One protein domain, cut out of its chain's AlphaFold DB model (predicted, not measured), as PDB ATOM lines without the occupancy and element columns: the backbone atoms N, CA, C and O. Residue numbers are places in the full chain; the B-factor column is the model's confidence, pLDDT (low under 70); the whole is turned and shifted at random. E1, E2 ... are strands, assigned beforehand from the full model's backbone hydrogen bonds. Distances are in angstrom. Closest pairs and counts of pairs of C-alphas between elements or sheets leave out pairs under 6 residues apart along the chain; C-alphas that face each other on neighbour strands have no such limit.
ATOM      1  N   VAL A 247      30.118  50.476  86.140       97.69
ATOM      2  CA  VAL A 247      30.847  49.361  85.533       97.69
ATOM      3  C   VAL A 247      30.428  49.207  84.081       97.69
ATOM      4  O   VAL A 247      29.249  49.268  83.769       97.69
ATOM      5  N   TYR A 248      31.380  48.937  83.195       98.00
ATOM      6  CA  TYR A 248      31.131  48.566  81.808       98.00
ATOM      7  C   TYR A 248      31.355  47.062  81.624       98.00
ATOM      8  O   TYR A 248      32.392  46.529  82.024       98.00
ATOM      9  N   GLU A 249      30.383  46.369  81.034       97.69
ATOM     10  CA  GLU A 249      30.515  44.979  80.596       97.69
ATOM     11  C   GLU A 249      31.135  44.939  79.195       97.69
ATOM     12  O   GLU A 249      30.521  45.316  78.197       97.69
ATOM     13  N   GLU A 250      32.369  44.460  79.135       97.88
ATOM     14  CA  GLU A 250      33.217  44.419  77.955       97.88
ATOM     15  C   GLU A 250      33.133  43.046  77.284       97.88
ATOM     16  O   GLU A 250      33.312  41.996  77.919       97.88
ATOM     17  N   GLU A 251      32.926  43.033  75.968       96.62
ATOM     18  CA  GLU A 251      33.136  41.821  75.177       96.62
ATOM     19  C   GLU A 251      34.628  41.660  74.917       96.62
ATOM     20  O   GLU A 251      35.231  42.558  74.336       96.62
ATOM     21  N   ILE A 252      35.222  40.537  75.327       95.88
ATOM     22  CA  ILE A 252      36.667  40.319  75.239       95.88
ATOM     23  C   ILE A 252      36.993  39.046  74.443       95.88
ATOM     24  O   ILE A 252      36.400  37.991  74.658       95.88
ATOM     25  N   ALA A 253      37.950  39.141  73.520       94.62
ATOM     26  CA  ALA A 253      38.487  38.026  72.741       94.62
ATOM     27  C   ALA A 253      39.932  38.335  72.324       94.62
ATOM     28  O   ALA A 253      40.239  39.466  71.953       94.62
ATOM     29  N   ASP A 254      40.831  37.350  72.397       93.12
ATOM     30  CA  ASP A 254      42.235  37.475  71.964       93.12
ATOM     31  C   ASP A 254      42.962  38.729  72.502       93.12
ATOM     32  O   ASP A 254      43.672  39.425  71.771       93.12
ATOM     33  N   ASN A 255      42.773  39.033  73.795       93.19
ATOM     34  CA  ASN A 255      43.316  40.222  74.475       93.19
ATOM     35  C   ASN A 255      42.887  41.562  73.833       93.19
ATOM     36  O   ASN A 255      43.612  42.563  73.859       93.19
ATOM     37  N   LYS A 256      41.698  41.581  73.231       96.50
ATOM     38  CA  LYS A 256      41.035  42.767  72.695       96.50
ATOM     39  C   LYS A 256      39.625  42.870  73.250       96.50
ATOM     40  O   LYS A 256      39.006  41.844  73.511       96.50
ATOM     41  N   TYR A 257      39.122  44.090  73.378       97.12
ATOM     42  CA  TYR A 257      37.727  44.363  73.698       97.12
ATOM     43  C   TYR A 257      37.010  45.004  72.506       97.12
ATOM     44  O   TYR A 257      37.631  45.722  71.715       97.12
ATOM     45  N   HIS A 258      35.723  44.714  72.350       96.50
ATOM     46  CA  HIS A 258      34.903  45.266  71.275       96.50
ATOM     47  C   HIS A 258      34.405  46.673  71.634       96.50
ATOM     48  O   HIS A 258      33.845  46.864  72.709       96.50
ATOM     49  N   PHE A 259      34.589  47.647  70.741       96.88
ATOM     50  CA  PHE A 259      34.090  49.015  70.892       96.88
ATOM     51  C   PHE A 259      33.721  49.624  69.538       96.88
ATOM     52  O   PHE A 259      34.573  49.758  68.653       96.88
ATOM     53  N   GLY A 260      32.466  50.050  69.386       93.94
ATOM     54  CA  GLY A 260      31.921  50.445  68.091       93.94
ATOM     55  C   GLY A 260      31.982  49.271  67.117       93.94
ATOM     56  O   GLY A 260      31.462  48.203  67.417       93.94
ATOM     57  N   ASP A 261      32.659  49.467  65.986       94.38
ATOM     58  CA  ASP A 261      32.890  48.430  64.969       94.38
ATOM     59  C   ASP A 261      34.306  47.809  65.058       94.38
ATOM     60  O   ASP A 261      34.754  47.115  64.141       94.38
ATOM     61  N   GLU A 262      35.060  48.088  66.131       96.31
ATOM     62  CA  GLU A 262      36.477  47.732  66.259       96.31
ATOM     63  C   GLU A 262      36.765  46.802  67.444       96.31
ATOM     64  O   GLU A 262      36.176  46.906  68.515       96.31
ATOM     65  N   TRP A 263      37.781  45.949  67.286       97.50
ATOM     66  CA  TRP A 263      38.416  45.233  68.395       97.50
ATOM     67  C   TRP A 263      39.693  45.960  68.817       97.50
ATOM     68  O   TRP A 263      40.716  45.900  68.124       97.50
ATOM     69  N   ARG A 264      39.646  46.640  69.962       97.56
ATOM     70  CA  ARG A 264      40.751  47.433  70.513       97.56
ATOM     71  C   ARG A 264      41.585  46.607  71.486       97.56
ATOM     72  O   ARG A 264      41.026  45.794  72.212       97.56
ATOM     73  N   PRO A 265      42.914  46.784  71.535       97.56
ATOM     74  CA  PRO A 265      43.747  46.037  72.472       97.56
ATOM     75  C   PRO A 265      43.386  46.380  73.920       97.56
ATOM     76  O   PRO A 265      43.266  47.558  74.266       97.56
ATOM     77  N   VAL A 266      43.277  45.356  74.767       97.31
ATOM     78  CA  VAL A 266      43.302  45.541  76.221       97.31
ATOM     79  C   VAL A 266      44.702  46.013  76.591       97.31
ATOM     80  O   VAL A 266      45.703  45.390  76.225       97.31
ATOM     81  N   GLN A 267      44.778  47.147  77.280       96.81
ATOM     82  CA  GLN A 267      46.045  47.644  77.792       96.81
ATOM     83  C   GLN A 267      46.391  46.877  79.060       96.81
ATOM     84  O   GLN A 267      45.528  46.640  79.900       96.81
ATOM     85  N   SER A 268      47.655  46.508  79.221       95.62
ATOM     86  CA  SER A 268      48.112  45.880  80.450       95.62
ATOM     87  C   SER A 268      49.514  46.327  80.817       95.62
ATOM     88  O   SER A 268      50.320  46.712  79.967       95.62
ATOM     89  N   TRP A 269      49.806  46.290  82.112       95.06
ATOM     90  CA  TRP A 269      51.164  46.419  82.612       95.06
ATOM     91  C   TRP A 269      51.374  45.468  83.784       95.06
ATOM     92  O   TRP A 269      50.435  45.127  84.504       95.06
ATOM     93  N   THR A 270      52.619  45.041  83.969       96.31
ATOM     94  CA  THR A 270      53.003  44.168  85.076       96.31
ATOM     95  C   THR A 270      53.900  44.930  86.041       96.31
ATOM     96  O   THR A 270      54.930  45.475  85.644       96.31
ATOM     97  N   GLU A 271      53.541  44.918  87.321       95.50
ATOM     98  CA  GLU A 271      54.385  45.386  88.423       95.50
ATOM     99  C   GLU A 271      54.738  44.238  89.362       95.50
ATOM    100  O   GLU A 271      54.190  43.143  89.270       95.50
ATOM    101  N   LYS A 272      55.659  44.489  90.296       97.19
ATOM    102  CA  LYS A 272      55.918  43.580  91.411       97.19
ATOM    103  C   LYS A 272      55.357  44.168  92.702       97.19
ATOM    104  O   LYS A 272      55.676  45.308  93.042       97.19
ATOM    105  N   ILE A 273      54.579  43.372  93.429       98.06
ATOM    106  CA  ILE A 273      54.131  43.668  94.794       98.06
ATOM    107  C   ILE A 273      54.966  42.818  95.748       98.06
ATOM    108  O   ILE A 273      55.022  41.595  95.607       98.06
ATOM    109  N   GLY A 274      55.663  43.466  96.679       98.06
ATOM    110  CA  GLY A 274      56.485  42.781  97.670       98.06
ATOM    111  C   GLY A 274      55.649  42.336  98.863       98.06
ATOM    112  O   GLY A 274      54.857  43.112  99.376       98.06
ATOM    113  N   VAL A 275      55.851  41.111  99.341       98.31
ATOM    114  CA  VAL A 275      55.197  40.573 100.535       98.31
ATOM    115  C   VAL A 275      56.238  40.136 101.551       98.31
ATOM    116  O   VAL A 275      57.119  39.332 101.245       98.31
ATOM    117  N   LYS A 276      56.132  40.626 102.786       97.75
ATOM    118  CA  LYS A 276      57.007  40.194 103.875       97.75
ATOM    119  C   LYS A 276      56.741  38.734 104.252       97.75
ATOM    120  O   LYS A 276      55.633  38.384 104.655       97.75
ATOM    121  N   VAL A 277      57.787  37.913 104.192       96.12
ATOM    122  CA  VAL A 277      57.812  36.509 104.619       96.12
ATOM    123  C   VAL A 277      59.029  36.307 105.525       96.12
ATOM    124  O   VAL A 277      60.172  36.265 105.064       96.12
ATOM    125  N   GLY A 278      58.788  36.219 106.836       93.38
ATOM    126  CA  GLY A 278      59.859  36.272 107.836       93.38
ATOM    127  C   GLY A 278      60.635  37.591 107.733       93.38
ATOM    128  O   GLY A 278      60.036  38.666 107.747       93.38
ATOM    129  N   ASP A 279      61.955  37.497 107.569       93.00
ATOM    130  CA  ASP A 279      62.854  38.654 107.433       93.00
ATOM    131  C   ASP A 279      63.127  39.059 105.971       93.00
ATOM    132  O   ASP A 279      63.967  39.918 105.706       93.00
ATOM    133  N   LYS A 280      62.451  38.433 105.000       96.19
ATOM    134  CA  LYS A 280      62.623  38.697 103.563       96.19
ATOM    135  C   LYS A 280      61.345  39.260 102.946       96.19
ATOM    136  O   LYS A 280      60.260  39.106 103.497       96.19
ATOM    137  N   VAL A 281      61.486  39.878 101.775       97.75
ATOM    138  CA  VAL A 281      60.362  40.307 100.933       97.75
ATOM    139  C   VAL A 281      60.331  39.436  99.680       97.75
ATOM    140  O   VAL A 281      61.306  39.400  98.927       97.75
ATOM    141  N   ASP A 282      59.224  38.730  99.476       97.75
ATOM    142  CA  ASP A 282      58.929  37.978  98.259       97.75
ATOM    143  C   ASP A 282      58.204  38.880  97.252       97.75
ATOM    144  O   ASP A 282      57.156  39.443  97.557       97.75
ATOM    145  N   TRP A 283      58.768  39.062  96.058       98.00
ATOM    146  CA  TRP A 283      58.249  39.996  95.057       98.00
ATOM    147  C   TRP A 283      57.414  39.266  94.009       98.00
ATOM    148  O   TRP A 283      57.958  38.641  93.095       98.00
ATOM    149  N   LYS A 284      56.089  39.403  94.099       96.75
ATOM    150  CA  LYS A 284      55.132  38.726  93.220       96.75
ATOM    151  C   LYS A 284      54.799  39.598  92.003       96.75
ATOM    152  O   LYS A 284      54.398  40.747  92.200       96.75
ATOM    153  N   PRO A 285      54.953  39.105  90.757       97.62
ATOM    154  CA  PRO A 285      54.483  39.824  89.580       97.62
ATOM    155  C   PRO A 285      52.950  39.858  89.558       97.62
ATOM    156  O   PRO A 285      52.295  38.845  89.798       97.62
ATOM    157  N   VAL A 286      52.390  41.020  89.251       96.94
ATOM    158  CA  VAL A 286      50.955  41.279  89.158       96.94
ATOM    159  C   VAL A 286      50.701  42.045  87.872       96.94
ATOM    160  O   VAL A 286      51.315  43.088  87.649       96.94
ATOM    161  N   THR A 287      49.804  41.529  87.039       96.38
ATOM    162  CA  THR A 287      49.356  42.201  85.818       96.38
ATOM    163  C   THR A 287      48.035  42.900  86.083       96.38
ATOM    164  O   THR A 287      47.118  42.296  86.633       96.38
ATOM    165  N   PHE A 288      47.949  44.159  85.673       96.50
ATOM    166  CA  PHE A 288      46.725  44.944  85.696       96.50
ATOM    167  C   PHE A 288      46.261  45.192  84.261       96.50
ATOM    168  O   PHE A 288      47.091  45.446  83.387       96.50
ATOM    169  N   GLU A 289      44.955  45.113  84.022       96.88
ATOM    170  CA  GLU A 289      44.339  45.195  82.693       96.88
ATOM    171  C   GLU A 289      43.332  46.343  82.634       96.88
ATOM    172  O   GLU A 289      42.641  46.618  83.615       96.88
ATOM    173  N   PHE A 290      43.276  47.036  81.499       96.62
ATOM    174  CA  PHE A 290      42.508  48.263  81.308       96.62
ATOM    175  C   PHE A 290      41.858  48.284  79.931       96.62
ATOM    176  O   PHE A 290      42.489  47.972  78.914       96.62
ATOM    177  N   THR A 291      40.614  48.745  79.902       97.38
ATOM    178  CA  THR A 291      39.996  49.294  78.694       97.38
ATOM    179  C   THR A 291      40.062  50.819  78.760       97.38
ATOM    180  O   THR A 291      40.642  51.394  79.683       97.38
ATOM    181  N   HIS A 292      39.499  51.506  77.769       95.25
ATOM    182  CA  HIS A 292      39.421  52.965  77.827       95.25
ATOM    183  C   HIS A 292      38.445  53.470  78.910       95.25
ATOM    184  O   HIS A 292      38.581  54.616  79.328       95.25
ATOM    185  N   HIS A 293      37.516  52.629  79.390       96.88
ATOM    186  CA  HIS A 293      36.597  52.970  80.482       96.88
ATOM    187  C   HIS A 293      37.290  52.974  81.850       96.88
ATOM    188  O   HIS A 293      36.983  53.810  82.701       96.88
ATOM    189  N   GLY A 294      38.233  52.053  82.075       96.56
ATOM    190  CA  GLY A 294      38.931  51.937  83.352       96.56
ATOM    191  C   GLY A 294      39.594  50.576  83.587       96.56
ATOM    192  O   GLY A 294      39.706  49.767  82.658       96.56
ATOM    193  N   PRO A 295      40.068  50.320  84.821       96.81
ATOM    194  CA  PRO A 295      40.609  49.021  85.204       96.81
ATOM    195  C   PRO A 295      39.569  47.913  85.070       96.81
ATOM    196  O   PRO A 295      38.437  48.055  85.536       96.81
ATOM    197  N   ILE A 296      39.985  46.768  84.533       97.19
ATOM    198  CA  ILE A 296      39.212  45.531  84.592       97.19
ATOM    199  C   ILE A 296      39.307  44.978  86.018       97.19
ATOM    200  O   ILE A 296      40.385  44.630  86.505       97.19
ATOM    201  N   VAL A 297      38.164  44.907  86.700       95.62
ATOM    202  CA  VAL A 297      38.055  44.480  88.107       95.62
ATOM    203  C   VAL A 297      37.552  43.045  88.256       95.62
ATOM    204  O   VAL A 297      37.753  42.433  89.305       95.62
ATOM    205  N   ALA A 298      36.918  42.492  87.218       95.56
ATOM    206  CA  ALA A 298      36.419  41.123  87.212       95.56
ATOM    207  C   ALA A 298      36.320  40.542  85.795       95.56
ATOM    208  O   ALA A 298      36.141  41.265  84.817       95.56
ATOM    209  N   HIS A 299      36.366  39.210  85.715       94.88
ATOM    210  CA  HIS A 299      36.070  38.421  84.519       94.88
ATOM    211  C   HIS A 299      34.997  37.387  84.869       94.88
ATOM    212  O   HIS A 299      35.119  36.686  85.876       94.88
ATOM    213  N   LYS A 300      33.945  37.271  84.055       94.75
ATOM    214  CA  LYS A 300      32.865  36.291  84.261       94.75
ATOM    215  C   LYS A 300      32.226  35.921  82.928       94.75
ATOM    216  O   LYS A 300      31.915  36.790  82.129       94.75
ATOM    217  N   ASN A 301      32.014  34.623  82.691       92.69
ATOM    218  CA  ASN A 301      31.323  34.098  81.503       92.69
ATOM    219  C   ASN A 301      31.864  34.617  80.150       92.69
ATOM    220  O   ASN A 301      31.093  34.854  79.226       92.69
ATOM    221  N   GLY A 302      33.185  34.802  80.028       90.06
ATOM    222  CA  GLY A 302      33.808  35.320  78.799       90.06
ATOM    223  C   GLY A 302      33.623  36.828  78.573       90.06
ATOM    224  O   GLY A 302      33.903  37.312  77.482       90.06
ATOM    225  N   LYS A 303      33.155  37.563  79.587       95.31
ATOM    226  CA  LYS A 303      33.100  39.028  79.629       95.31
ATOM    227  C   LYS A 303      34.101  39.563  80.649       95.31
ATOM    228  O   LYS A 303      34.383  38.898  81.653       95.31
ATOM    229  N   ALA A 304      34.589  40.773  80.407       97.19
ATOM    230  CA  ALA A 304      35.363  41.548  81.369       97.19
ATOM    231  C   ALA A 304      34.507  42.701  81.915       97.19
ATOM    232  O   ALA A 304      33.613  43.187  81.236       97.19
ATOM    233  N   TYR A 305      34.762  43.125  83.149       97.81
ATOM    234  CA  TYR A 305      34.024  44.207  83.803       97.81
ATOM    235  C   TYR A 305      35.006  45.320  84.148       97.81
ATOM    236  O   TYR A 305      35.860  45.134  85.019       97.81
ATOM    237  N   ALA A 306      34.910  46.446  83.444       97.75
ATOM    238  CA  ALA A 306      35.772  47.608  83.622       97.75
ATOM    239  C   ALA A 306      35.080  48.652  84.501       97.75
ATOM    240  O   ALA A 306      33.959  49.058  84.215       97.75
ATOM    241  N   MET A 307      35.726  49.091  85.578       97.12
ATOM    242  CA  MET A 307      35.135  50.066  86.497       97.12
ATOM    243  C   MET A 307      35.556  51.489  86.122       97.12
ATOM    244  O   MET A 307      36.746  51.806  86.117       97.12
ATOM    245  N   ALA A 308      34.584  52.358  85.859       96.81
ATOM    246  CA  ALA A 308      34.790  53.756  85.512       96.81
ATOM    247  C   ALA A 308      34.504  54.656  86.721       96.81
ATOM    248  O   ALA A 308      33.381  54.733  87.219       96.81
ATOM    249  N   ILE A 309      35.533  55.373  87.180       96.06
ATOM    250  CA  ILE A 309      35.451  56.316  88.303       96.06
ATOM    251  C   ILE A 309      35.869  57.709  87.808       96.06
ATOM    252  O   ILE A 309      37.005  57.879  87.360       96.06
TER     253      ILE A 309
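This is residues 247 to 309 of the 672 residues of an uncharacterized protein of Acidobacteria bacterium (UniProt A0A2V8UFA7). A long two-stranded hairpin, E4 and E5, reaches away like an arm from a small, strongly twisted sheet of five strands, and this arm makes most of the length. At the other end of the long axis is the short hairpin of E2 and E3, and E3 runs on into E4. The printed part has 63 residues with seven named strands, E1 to E7 along the chain, and no named helix: the class is all strand. The larger sheet has the order E3, E2, E1, E7, E6, and both sheets are antiparallel. The whole is loose, with a radius of gyration of the C-alphas of 14.9 A and spans of 52 by 23 by 19 A.

E1, residues 247 to 253, begins with C-alpha 247 at (30.847, 49.361, 85.533) and is 18.7 A long. E2 is residues 256 to 259 and E3 residues 262 to 265. E4, residues 267 to 277, is 31.3 A long and ends with C-alpha 277 at (57.812, 36.509, 104.619). E5, residues 280 to 290, is 31.5 A long. E6 is residues 296 to 300. E7, residues 303 to 308, is 15.9 A long and ends with C-alpha 308 at (34.790, 53.756, 85.512).

E1, E2 and E3 form a meander, each strand the antiparallel neighbour of the one before. E1 has staggered pairing: residues 247 to 251 pair with E7 and residues 252 to 253 with E2. N 250 and O 304 of E1 and E7 are 2.8 A apart, within hydrogen-bond range, as are N 253 and O 256 of E1 and E2 at 2.9 A. In the hairpin of E2 and E3, N 257 and O 264 are 2.8 A apart. In the hairpin of E6 and E7, at 153 degrees between directions, N 305 and O 298 are 2.9 A apart. E3 and E6 are the edge strands. E3 runs on into E4 across a break of 1 residue, at 31 degrees, and the two meet only through their link. In the hairpin of E4 and E5, at 158 degrees, N 267 and O 290 are 2.9 A apart and N 277 and O 280 2.8 A. The closest C-alphas of E5 and E6, those of Phe 290 and Ile 296, are 5.4 A apart. E4 is apart from E1, E2, E6 and E7.

The outline is a rod; the two C-alphas farthest apart, those of Asp 261 and Asp 279, are 52.9 A apart. The printed part has no cut, and its six links between named strands are tight. The mean pLDDT of the printed part is 96.3, and no printed residue is under 70.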